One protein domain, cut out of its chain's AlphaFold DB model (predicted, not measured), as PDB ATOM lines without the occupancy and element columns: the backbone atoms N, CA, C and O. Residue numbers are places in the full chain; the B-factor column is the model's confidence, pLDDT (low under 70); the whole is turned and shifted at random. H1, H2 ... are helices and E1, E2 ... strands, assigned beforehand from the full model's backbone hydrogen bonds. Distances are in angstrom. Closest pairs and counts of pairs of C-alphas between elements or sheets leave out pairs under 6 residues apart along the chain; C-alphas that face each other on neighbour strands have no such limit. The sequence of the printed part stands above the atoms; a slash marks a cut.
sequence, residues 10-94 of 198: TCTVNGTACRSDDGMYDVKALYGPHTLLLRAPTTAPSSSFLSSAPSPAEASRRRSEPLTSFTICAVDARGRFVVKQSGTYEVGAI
ATOM      1  N   THR A  10       2.363   3.089 -35.591       89.96
ATOM      2  CA  THR A  10       1.431   4.014 -34.921       89.96
ATOM      3  C   THR A  10       0.794   3.335 -33.719       89.96
ATOM      4  O   THR A  10       0.337   2.203 -33.841       89.96
ATOM      5  N   CYS A  11       0.704   4.014 -32.583       89.51
ATOM      6  CA  CYS A  11       0.037   3.511 -31.380       89.51
ATOM      7  C   CYS A  11      -0.610   4.658 -30.597       89.51
ATOM      8  O   CYS A  11      -0.436   5.823 -30.947       89.51
ATOM      9  N   THR A  12      -1.342   4.335 -29.538       88.36
ATOM     10  CA  THR A  12      -1.962   5.309 -28.636       88.36
ATOM     11  C   THR A  12      -1.422   5.090 -27.231       88.36
ATOM     12  O   THR A  12      -1.500   3.978 -26.716       88.36
ATOM     13  N   VAL A  13      -0.891   6.136 -26.603       87.45
ATOM     14  CA  VAL A  13      -0.374   6.110 -25.227       87.45
ATOM     15  C   VAL A  13      -1.118   7.172 -24.424       87.45
ATOM     16  O   VAL A  13      -1.094   8.338 -24.807       87.45
ATOM     17  N   ASN A  14      -1.816   6.790 -23.349       85.71
ATOM     18  CA  ASN A  14      -2.667   7.697 -22.556       85.71
ATOM     19  C   ASN A  14      -3.649   8.515 -23.425       85.71
ATOM     20  O   ASN A  14      -3.806   9.721 -23.249       85.71
ATOM     21  N   GLY A  15      -4.249   7.880 -24.437       82.01
ATOM     22  CA  GLY A  15      -5.147   8.549 -25.390       82.01
ATOM     23  C   GLY A  15      -4.450   9.425 -26.442       82.01
ATOM     24  O   GLY A  15      -5.111   9.911 -27.355       82.01
ATOM     25  N   THR A  16      -3.127   9.591 -26.374       81.67
ATOM     26  CA  THR A  16      -2.349  10.394 -27.328       81.67
ATOM     27  C   THR A  16      -1.776   9.517 -28.439       81.67
ATOM     28  O   THR A  16      -1.080   8.533 -28.176       81.67
ATOM     29  N   ALA A  17      -2.036   9.881 -29.697       87.58
ATOM     30  CA  ALA A  17      -1.473   9.194 -30.856       87.58
ATOM     31  C   ALA A  17       0.051   9.395 -30.928       87.58
ATOM     32  O   ALA A  17       0.551  10.518 -30.952       87.58
ATOM     33  N   CYS A  18       0.786   8.292 -30.985       84.42
ATOM     34  CA  CYS A  18       2.240   8.231 -31.007       84.42
ATOM     35  C   CYS A  18       2.723   7.519 -32.273       84.42
ATOM     36  O   CYS A  18       2.095   6.574 -32.764       84.42
ATOM     37  N   ARG A  19       3.875   7.951 -32.790       88.51
ATOM     38  CA  ARG A  19       4.564   7.314 -33.916       88.51
ATOM     39  C   ARG A  19       5.967   6.919 -33.486       88.51
ATOM     40  O   ARG A  19       6.655   7.715 -32.857       88.51
ATOM     41  N   SER A  20       6.365   5.703 -33.829       86.37
ATOM     42  CA  SER A  20       7.702   5.177 -33.581       86.37
ATOM     43  C   SER A  20       8.268   4.605 -34.874       86.37
ATOM     44  O   SER A  20       7.604   3.817 -35.545       86.37
ATOM     45  N   ASP A  21       9.486   5.002 -35.231       85.17
ATOM     46  CA  ASP A  21      10.156   4.523 -36.443       85.17
ATOM     47  C   ASP A  21      10.692   3.090 -36.291       85.17
ATOM     48  O   ASP A  21      10.838   2.379 -37.282       85.17
ATOM     49  N   ASP A  22      10.970   2.651 -35.057       87.61
ATOM     50  CA  ASP A  22      11.575   1.351 -34.740       87.61
ATOM     51  C   ASP A  22      10.659   0.424 -33.919       87.61
ATOM     52  O   ASP A  22      11.065  -0.676 -33.548       87.61
ATOM     53  N   GLY A  23       9.424   0.845 -33.629       89.51
ATOM     54  CA  GLY A  23       8.501   0.095 -32.774       89.51
ATOM     55  C   GLY A  23       8.860   0.145 -31.285       89.51
ATOM     56  O   GLY A  23       8.324  -0.642 -30.504       89.51
ATOM     57  N   MET A  24       9.738   1.066 -30.879       91.72
ATOM     58  CA  MET A  24      10.114   1.297 -29.487       91.72
ATOM     59  C   MET A  24       9.552   2.628 -28.980       91.72
ATOM     60  O   MET A  24       9.520   3.628 -29.699       91.72
ATOM     61  N   TYR A  25       9.135   2.654 -27.717       89.62
ATOM     62  CA  TYR A  25       8.601   3.834 -27.043       89.62
ATOM     63  C   TYR A  25       9.353   4.090 -25.733       89.62
ATOM     64  O   TYR A  25       9.371   3.255 -24.823       89.62
ATOM     65  N   ASP A  26      10.019   5.240 -25.641       90.10
ATOM     66  CA  ASP A  26      10.864   5.603 -24.500       90.10
ATOM     67  C   ASP A  26      10.053   6.293 -23.394       90.10
ATOM     68  O   ASP A  26      10.068   7.513 -23.230       90.10
ATOM     69  N   VAL A  27       9.311   5.491 -22.624       86.27
ATOM     70  CA  VAL A  27       8.519   5.996 -21.491       86.27
ATOM     71  C   VAL A  27       9.418   6.648 -20.441       86.27
ATOM     72  O   VAL A  27       9.054   7.672 -19.872       86.27
ATOM     73  N   LYS A  28      10.608   6.093 -20.194       85.17
ATOM     74  CA  LYS A  28      11.479   6.555 -19.109       85.17
ATOM     75  C   LYS A  28      12.055   7.938 -19.378       85.17
ATOM     76  O   LYS A  28      12.178   8.723 -18.439       85.17
ATOM     77  N   ALA A  29      12.374   8.247 -20.636       80.48
ATOM     78  CA  ALA A  29      12.791   9.587 -21.033       80.48
ATOM     79  C   ALA A  29      11.661  10.622 -20.896       80.48
ATOM     80  O   ALA A  29      11.933  11.763 -20.533       80.48
ATOM     81  N   LEU A  30      10.410  10.225 -21.163       77.99
ATOM     82  CA  LEU A  30       9.255  11.128 -21.177       77.99
ATOM     83  C   LEU A  30       8.614  11.336 -19.796       77.99
ATOM     84  O   LEU A  30       8.248  12.456 -19.454       77.99
ATOM     85  N   TYR A  31       8.479  10.271 -19.004       80.55
ATOM     86  CA  TYR A  31       7.692  10.262 -17.765       80.55
ATOM     87  C   TYR A  31       8.521   9.936 -16.510       80.55
ATOM     88  O   TYR A  31       8.030  10.069 -15.391       80.55
ATOM     89  N   GLY A  32       9.790   9.546 -16.669       77.77
ATOM     90  CA  GLY A  32      10.730   9.312 -15.570       77.77
ATOM     91  C   GLY A  32      11.040   7.831 -15.297       77.77
ATOM     92  O   GLY A  32      10.409   6.929 -15.847       77.77
ATOM     93  N   PRO A  33      12.032   7.538 -14.436       80.58
ATOM     94  CA  PRO A  33      12.639   6.205 -14.324       80.58
ATOM     95  C   PRO A  33      11.731   5.119 -13.728       80.58
ATOM     96  O   PRO A  33      11.942   3.939 -14.009       80.58
ATOM     97  N   HIS A  34      10.733   5.505 -12.933       81.86
ATOM     98  CA  HIS A  34       9.799   4.595 -12.257       81.86
ATOM     99  C   HIS A  34       8.517   4.372 -13.057       81.86
ATOM    100  O   HIS A  34       7.524   3.906 -12.509       81.86
ATOM    101  N   THR A  35       8.516   4.728 -14.339       84.89
ATOM    102  CA  THR A  35       7.339   4.575 -15.187       84.89
ATOM    103  C   THR A  35       7.432   3.332 -16.056       84.89
ATOM    104  O   THR A  35       8.512   2.902 -16.476       84.89
ATOM    105  N   LEU A  36       6.275   2.724 -16.283       89.10
ATOM    106  CA  LEU A  36       6.086   1.512 -17.060       89.10
ATOM    107  C   LEU A  36       5.037   1.751 -18.135       89.10
ATOM    108  O   LEU A  36       4.065   2.474 -17.915       89.10
ATOM    109  N   LEU A  37       5.211   1.088 -19.277       90.35
ATOM    110  CA  LEU A  37       4.161   0.994 -20.281       90.35
ATOM    111  C   LEU A  37       3.283  -0.221 -19.994       90.35
ATOM    112  O   LEU A  37       3.758  -1.361 -19.992       90.35
ATOM    113  N   LEU A  38       2.000   0.023 -19.785       90.63
ATOM    114  CA  LEU A  38       0.982  -0.977 -19.512       90.63
ATOM    115  C   LEU A  38       0.104  -1.151 -20.748       90.63
ATOM    116  O   LEU A  38      -0.204  -0.196 -21.458       90.63
ATOM    117  N   ARG A  39      -0.310  -2.386 -21.010       89.46
ATOM    118  CA  ARG A  39      -1.268  -2.726 -22.058       89.46
ATOM    119  C   ARG A  39      -2.496  -3.354 -21.416       89.46
ATOM    120  O   ARG A  39      -2.359  -4.345 -20.698       89.46
ATOM    121  N   ALA A  40      -3.676  -2.809 -21.696       77.85
ATOM    122  CA  ALA A  40      -4.931  -3.435 -21.298       77.85
ATOM    123  C   ALA A  40      -5.125  -4.768 -22.050       77.85
ATOM    124  O   ALA A  40      -4.712  -4.877 -23.214       77.85
ATOM    125  N   PRO A  41      -5.730  -5.794 -21.427       69.38
ATOM    126  CA  PRO A  41      -6.094  -7.012 -22.131       69.38
ATOM    127  C   PRO A  41      -7.032  -6.676 -23.287       69.38
ATOM    128  O   PRO A  41      -7.939  -5.854 -23.164       69.38
ATOM    129  N   THR A  42      -6.802  -7.319 -24.429       63.23
ATOM    130  CA  THR A  42      -7.693  -7.238 -25.586       63.23
ATOM    131  C   THR A  42      -8.960  -8.045 -25.289       63.23
ATOM    132  O   THR A  42      -9.164  -9.118 -25.850       63.23
ATOM    133  N   THR A  43      -9.803  -7.584 -24.373       53.44
ATOM    134  CA  THR A  43     -11.194  -8.034 -24.327       53.44
ATOM    135  C   THR A  43     -11.890  -7.407 -25.531       53.44
ATOM    136  O   THR A  43     -11.703  -6.222 -25.811       53.44
ATOM    137  N   ALA A  44     -12.609  -8.223 -26.304       43.21
ATOM    138  CA  ALA A  44     -13.309  -7.804 -27.513       43.21
ATOM    139  C   ALA A  44     -14.058  -6.469 -27.301       43.21
ATOM    140  O   ALA A  44     -14.606  -6.248 -26.218       43.21
ATOM    141  N   PRO A  45     -14.068  -5.563 -28.295       41.12
ATOM    142  CA  PRO A  45     -14.582  -4.216 -28.108       41.12
ATOM    143  C   PRO A  45     -16.079  -4.273 -27.794       41.12
ATOM    144  O   PRO A  45     -16.893  -4.534 -28.675       41.12
ATOM    145  N   SER A  46     -16.454  -3.988 -26.546       36.16
ATOM    146  CA  SER A  46     -17.803  -3.499 -26.269       36.16
ATOM    147  C   SER A  46     -17.867  -2.062 -26.774       36.16
ATOM    148  O   SER A  46     -17.185  -1.161 -26.282       36.16
ATOM    149  N   SER A  47     -18.612  -1.895 -27.860       35.37
ATOM    150  CA  SER A  47     -18.786  -0.665 -28.616       35.37
ATOM    151  C   SER A  47     -19.572   0.372 -27.813       35.37
ATOM    152  O   SER A  47     -20.791   0.425 -27.927       35.37
ATOM    153  N   SER A  48     -18.911   1.214 -27.019       36.61
ATOM    154  CA  SER A  48     -19.590   2.386 -26.441       36.61
ATOM    155  C   SER A  48     -18.650   3.397 -25.781       36.61
ATOM    156  O   SER A  48     -18.903   3.780 -24.652       36.61
ATOM    157  N   PHE A  49     -17.594   3.875 -26.453       40.47
ATOM    158  CA  PHE A  49     -16.932   5.135 -26.056       40.47
ATOM    159  C   PHE A  49     -16.390   5.892 -27.279       40.47
ATOM    160  O   PHE A  49     -15.193   6.110 -27.433       40.47
ATOM    161  N   LEU A  50     -17.296   6.309 -28.167       36.13
ATOM    162  CA  LEU A  50     -17.056   7.473 -29.019       36.13
ATOM    163  C   LEU A  50     -17.323   8.712 -28.163       36.13
ATOM    164  O   LEU A  50     -18.458   9.165 -28.050       36.13
ATOM    165  N   SER A  51     -16.297   9.241 -27.508       43.32
ATOM    166  CA  SER A  51     -16.369  10.582 -26.934       43.32
ATOM    167  C   SER A  51     -14.982  11.207 -26.995       43.32
ATOM    168  O   SER A  51     -14.060  10.718 -26.355       43.32
ATOM    169  N   SER A  52     -14.868  12.201 -27.882       43.77
ATOM    170  CA  SER A  52     -13.904  13.312 -27.946       43.77
ATOM    171  C   SER A  52     -12.521  13.129 -27.305       43.77
ATOM    172  O   SER A  52     -12.393  12.895 -26.109       43.77
ATOM    173  N   ALA A  53     -11.476  13.360 -28.112       47.72
ATOM    174  CA  ALA A  53     -10.085  13.444 -27.672       47.72
ATOM    175  C   ALA A  53      -9.953  14.332 -26.413       47.72
ATOM    176  O   ALA A  53     -10.291  15.517 -26.484       47.72
ATOM    177  N   PRO A  54      -9.492  13.788 -25.272       46.81
ATOM    178  CA  PRO A  54      -9.320  14.577 -24.062       46.81
ATOM    179  C   PRO A  54      -8.166  15.561 -24.244       46.81
ATOM    180  O   PRO A  54      -7.133  15.239 -24.840       46.81
ATOM    181  N   SER A  55      -8.334  16.773 -23.717       45.57
ATOM    182  CA  SER A  55      -7.256  17.761 -23.688       45.57
ATOM    183  C   SER A  55      -6.082  17.244 -22.835       45.57
ATOM    184  O   SER A  55      -6.296  16.463 -21.899       45.57
ATOM    185  N   PRO A  56      -4.834  17.689 -23.074       49.32
ATOM    186  CA  PRO A  56      -3.674  17.271 -22.274       49.32
ATOM    187  C   PRO A  56      -3.830  17.556 -20.767       49.32
ATOM    188  O   PRO A  56      -3.178  16.909 -19.949       49.32
ATOM    189  N   ALA A  57      -4.729  18.468 -20.380       48.54
ATOM    190  CA  ALA A  57      -5.055  18.762 -18.986       48.54
ATOM    191  C   ALA A  57      -5.962  17.702 -18.321       48.54
ATOM    192  O   ALA A  57      -5.898  17.510 -17.106       48.54
ATOM    193  N   GLU A  58      -6.787  16.983 -19.088       47.02
ATOM    194  CA  GLU A  58      -7.724  15.975 -18.564       47.02
ATOM    195  C   GLU A  58      -7.084  14.597 -18.371       47.02
ATOM    196  O   GLU A  58      -7.510  13.841 -17.493       47.02
ATOM    197  N   ALA A  59      -6.014  14.297 -19.114       46.43
ATOM    198  CA  ALA A  59      -5.269  13.041 -19.004       46.43
ATOM    199  C   ALA A  59      -4.655  12.817 -17.607       46.43
ATOM    200  O   ALA A  59      -4.434  11.680 -17.210       46.43
ATOM    201  N   SER A  60      -4.424  13.885 -16.835       42.54
ATOM    202  CA  SER A  60      -3.894  13.785 -15.465       42.54
ATOM    203  C   SER A  60      -4.970  13.632 -14.381       42.54
ATOM    204  O   SER A  60      -4.626  13.357 -13.235       42.54
ATOM    205  N   ARG A  61      -6.263  13.829 -14.696       45.19
ATOM    206  CA  ARG A  61      -7.354  13.819 -13.694       45.19
ATOM    207  C   ARG A  61      -8.349  12.671 -13.840       45.19
ATOM    208  O   ARG A  61      -9.084  12.401 -12.895       45.19
ATOM    209  N   ARG A  62      -8.397  11.987 -14.986       44.55
ATOM    210  CA  ARG A  62      -9.342  10.886 -15.229       44.55
ATOM    211  C   ARG A  62      -8.634   9.535 -15.265       44.55
ATOM    212  O   ARG A  62      -8.316   9.055 -16.345       44.55
ATOM    213  N   ARG A  63      -8.454   8.925 -14.090       49.39
ATOM    214  CA  ARG A  63      -8.786   7.515 -13.788       49.39
ATOM    215  C   ARG A  63      -8.169   7.111 -12.452       49.39
ATOM    216  O   ARG A  63      -6.978   6.849 -12.347       49.39
ATOM    217  N   SER A  64      -9.028   7.068 -11.441       43.99
ATOM    218  CA  SER A  64      -8.746   6.577 -10.089       43.99
ATOM    219  C   SER A  64      -9.124   5.102  -9.918       43.99
ATOM    220  O   SER A  64      -9.152   4.615  -8.792       43.99
ATOM    221  N   GLU A  65      -9.468   4.394 -10.999       52.49
ATOM    222  CA  GLU A  65      -9.687   2.953 -10.929       52.49
ATOM    223  C   GLU A  65      -8.351   2.233 -11.121       52.49
ATOM    224  O   GLU A  65      -7.684   2.446 -12.138       52.49
ATOM    225  N   PRO A  66      -7.931   1.393 -10.160       56.92
ATOM    226  CA  PRO A  66      -6.768   0.550 -10.353       56.92
ATOM    227  C   PRO A  66      -7.025  -0.361 -11.553       56.92
ATOM    228  O   PRO A  66      -8.029  -1.070 -11.601       56.92
ATOM    229  N   LEU A  67      -6.113  -0.350 -12.528       59.98
ATOM    230  CA  LEU A  67      -6.122  -1.324 -13.615       59.98
ATOM    231  C   LEU A  67      -6.060  -2.725 -12.989       59.98
ATOM    232  O   LEU A  67      -5.026  -3.131 -12.467       59.98
ATOM    233  N   THR A  68      -7.169  -3.462 -13.006       64.27
ATOM    234  CA  THR A  68      -7.243  -4.810 -12.410       64.27
ATOM    235  C   THR A  68      -6.604  -5.867 -13.300       64.27
ATOM    236  O   THR A  68      -6.178  -6.917 -12.829       64.27
ATOM    237  N   SER A  69      -6.515  -5.586 -14.599       69.57
ATOM    238  CA  SER A  69      -5.903  -6.465 -15.581       69.57
ATOM    239  C   SER A  69      -5.092  -5.636 -16.567       69.57
ATOM    240  O   SER A  69      -5.610  -4.803 -17.307       69.57
ATOM    241  N   PHE A  70      -3.781  -5.836 -16.547       81.72
ATOM    242  CA  PHE A  70      -2.852  -5.208 -17.474       81.72
ATOM    243  C   PHE A  70      -1.632  -6.101 -17.659       81.72
ATOM    244  O   PHE A  70      -1.307  -6.944 -16.825       81.72
ATOM    245  N   THR A  71      -0.935  -5.908 -18.769       86.59
ATOM    246  CA  THR A  71       0.361  -6.530 -19.024       86.59
ATOM    247  C   THR A  71       1.412  -5.439 -19.133       86.59
ATOM    248  O   THR A  71       1.232  -4.474 -19.877       86.59
ATOM    249  N   ILE A  72       2.518  -5.585 -18.406       89.45
ATOM    250  CA  ILE A  72       3.688  -4.720 -18.584       89.45
ATOM    251  C   ILE A  72       4.303  -5.043 -19.950       89.45
ATOM    252  O   ILE A  72       4.539  -6.207 -20.275       89.45
ATOM    253  N   CYS A  73       4.542  -4.024 -20.771       91.53
ATOM    254  CA  CYS A  73       5.127  -4.227 -22.092       91.53
ATOM    255  C   CYS A  73       6.585  -4.691 -21.983       91.53
ATOM    256  O   CYS A  73       7.306  -4.306 -21.063       91.53
ATOM    257  N   ALA A  74       7.034  -5.487 -22.958       92.27
ATOM    258  CA  ALA A  74       8.430  -5.900 -23.046       92.27
ATOM    259  C   ALA A  74       9.351  -4.675 -23.159       92.27
ATOM    260  O   ALA A  74       9.008  -3.702 -23.834       92.27
ATOM    261  N   VAL A  75      10.514  -4.738 -22.512       91.66
ATOM    262  CA  VAL A  75      11.467  -3.630 -22.404       91.66
ATOM    263  C   VAL A  75      12.839  -4.053 -22.927       91.66
ATOM    264  O   VAL A  75      13.289  -5.167 -22.659       91.66
ATOM    265  N   ASP A  76      13.498  -3.182 -23.693       89.81
ATOM    266  CA  ASP A  76      14.873  -3.408 -24.145       89.81
ATOM    267  C   ASP A  76      15.905  -3.071 -23.050       89.81
ATOM    268  O   ASP A  76      15.593  -2.498 -22.002       89.81
ATOM    269  N   ALA A  77      17.179  -3.380 -23.308       87.67
ATOM    270  CA  ALA A  77      18.279  -3.075 -22.389       87.67
ATOM    271  C   ALA A  77      18.469  -1.565 -22.116       87.67
ATOM    272  O   ALA A  77      19.168  -1.192 -21.174       87.67
ATOM    273  N   ARG A  78      17.862  -0.689 -22.929       83.44
ATOM    274  CA  ARG A  78      17.898   0.772 -22.771       83.44
ATOM    275  C   ARG A  78      16.709   1.301 -21.967       83.44
ATOM    276  O   ARG A  78      16.700   2.479 -21.628       83.44
ATOM    277  N   GLY A  79      15.730   0.459 -21.635       84.68
ATOM    278  CA  GLY A  79      14.525   0.869 -20.920       84.68
ATOM    279  C   GLY A  79      13.387   1.353 -21.818       84.68
ATOM    280  O   GLY A  79      12.443   1.945 -21.296       84.68
ATOM    281  N   ARG A  80      13.460   1.113 -23.133       90.11
ATOM    282  CA  ARG A  80      12.399   1.450 -24.091       90.11
ATOM    283  C   ARG A  80      11.437   0.279 -24.229       90.11
ATOM    284  O   ARG A  80      11.860  -0.875 -24.266       90.11
ATOM    285  N   PHE A  81      10.152   0.576 -24.332       92.97
ATOM    286  CA  PHE A  81       9.090  -0.422 -24.369       92.97
ATOM    287  C   PHE A  81       8.684  -0.748 -25.804       92.97
ATOM    288  O   PHE A  81       8.594   0.146 -26.643       92.97
ATOM    289  N   VAL A  82       8.417  -2.021 -26.088       92.87
ATOM    290  CA  VAL A  82       7.955  -2.470 -27.407       92.87
ATOM    291  C   VAL A  82       6.496  -2.060 -27.612       92.87
ATOM    292  O   VAL A  82       5.622  -2.437 -26.824       92.87
ATOM    293  N   VAL A  83       6.222  -1.354 -28.709       92.03
ATOM    294  CA  VAL A  83       4.872  -0.994 -29.154       92.03
ATOM    295  C   VAL A  83       4.509  -1.706 -30.453       92.03
ATOM    296  O   VAL A  83       5.353  -2.007 -31.293       92.03
ATOM    297  N   LYS A  84       3.223  -2.010 -30.615       91.34
ATOM    298  CA  LYS A  84       2.664  -2.685 -31.786       91.34
ATOM    299  C   LYS A  84       1.816  -1.717 -32.594       91.34
ATOM    300  O   LYS A  84       1.255  -0.765 -32.050       91.34
ATOM    301  N   GLN A  85       1.689  -2.015 -33.884       91.35
ATOM    302  CA  GLN A  85       0.817  -1.280 -34.790       91.35
ATOM    303  C   GLN A  85      -0.614  -1.256 -34.241       91.35
ATOM    304  O   GLN A  85      -1.175  -2.297 -33.901       91.35
ATOM    305  N   SER A  86      -1.169  -0.053 -34.136       87.09
ATOM    306  CA  SER A  86      -2.497   0.244 -33.593       87.09
ATOM    307  C   SER A  86      -2.709  -0.218 -32.142       87.09
ATOM    308  O   SER A  86      -3.844  -0.426 -31.721       87.09
ATOM    309  N   GLY A  87      -1.633  -0.400 -31.369       88.85
ATOM    310  CA  GLY A  87      -1.723  -0.757 -29.953       88.85
ATOM    311  C   GLY A  87      -2.173   0.417 -29.082       88.85
ATOM    312  O   GLY A  87      -1.802   1.559 -29.348       88.85
ATOM    313  N   THR A  88      -2.920   0.119 -28.018       89.90
ATOM    314  CA  THR A  88      -3.321   1.088 -26.988       89.90
ATOM    315  C   THR A  88      -2.623   0.758 -25.679       89.90
ATOM    316  O   THR A  88      -2.630  -0.395 -25.235       89.90
ATOM    317  N   TYR A  89      -2.025   1.776 -25.078       89.66
ATOM    318  CA  TYR A  89      -1.174   1.669 -23.909       89.66
ATOM    319  C   TYR A  89      -1.504   2.757 -22.891       89.66
ATOM    320  O   TYR A  89      -1.930   3.858 -23.246       89.66
ATOM    321  N   GLU A  90      -1.231   2.454 -21.632       87.87
ATOM    322  CA  GLU A  90      -1.314   3.393 -20.521       87.87
ATOM    323  C   GLU A  90       0.044   3.472 -19.819       87.87
ATOM    324  O   GLU A  90       0.756   2.474 -19.702       87.87
ATOM    325  N   VAL A  91       0.443   4.661 -19.378       86.83
ATOM    326  CA  VAL A  91       1.669   4.849 -18.595       86.83
ATOM    327  C   VAL A  91       1.319   4.755 -17.121       86.83
ATOM    328  O   VAL A  91       0.574   5.583 -16.604       86.83
ATOM    329  N   GLY A  92       1.885   3.764 -16.441       83.11
ATOM    330  CA  GLY A  92       1.791   3.619 -14.992       83.11
ATOM    331  C   GLY A  92       3.082   4.052 -14.308       83.11
ATOM    332  O   GLY A  92       4.165   3.918 -14.875       83.11
ATOM    333  N   ALA A  93       2.987   4.535 -13.073       77.47
ATOM    334  CA  ALA A  93       4.139   4.677 -12.192       77.47
ATOM    335  C   ALA A  93       4.185   3.491 -11.225       77.47
ATOM    336  O   ALA A  93       3.161   3.095 -10.668       77.47
ATOM    337  N   ILE A  94       5.373   2.942 -10.996       69.62
ATOM    338  CA  ILE A  94       5.609   2.041  -9.874       69.62
ATOM    339  C   ILE A  94       5.545   2.914  -8.622       69.62
ATOM    340  O   ILE A  94       6.481   3.662  -8.333       69.62
TER     341      ILE A  94
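Overview. This is residues 10 to 94 of the 198 residues of the protein "Hypothetical_protein_-_conserved" of Leishmania infantum (UniProt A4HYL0). With little regular structure, this is a small, strongly twisted sheet of four strands, with short H1 over edge strand E3 and a long loop, residues 40 to 86, of which residues 43 to 52 stick out. The printed part has 85 residues, 26 of them in named elements, mostly strand, in the order E1, E2, H1, E3, E4; the sheet, E2 E1 E4 E3, is mixed. It is compact, radius of gyration of the C-alphas 13.0 A, spanning 38 by 25 by 25 A.

Along the chain. E4, residues 87 to 93, 19.5 A, ends at C-alpha 93 (4.139, 4.677, -12.192). E1, residues 10 to 13, 10.1 A, begins at C-alpha 10 (1.431, 4.014, -34.921). E2 is residues 16 to 20, 12.9 A; E3, 35 to 39, 13.2 A; H1, 27 to 31, 5.7 A.

Arrangement. E4 and E1 are parallel, 33 degrees, with N 12 and O 87 within hydrogen-bond range, 2.8 A. Hairpin E3 and E4 is antiparallel, 146 degrees (N 38 and O 90, 2.7 A), as is hairpin E1 and E2, 136 degrees (N 18 and O 11, 2.8 A). H1, its O i to N i+4 pair within range, is on the sheet over E3, height 8.1 A; the closest C-alphas are Lys 28 and Thr 35, 6.0 A. E2, H1, E3 form a split strand-helix-strand unit, two strands of one sheet with a helix between them along the chain and E1 and E4 between them in the sheet, its crossover right-handed.

Size, cuts and confidence. The printed part has no cut. The 47-residue link E3 to E4 is long. pLDDT is under 70 at residues 41 to 69 and 94.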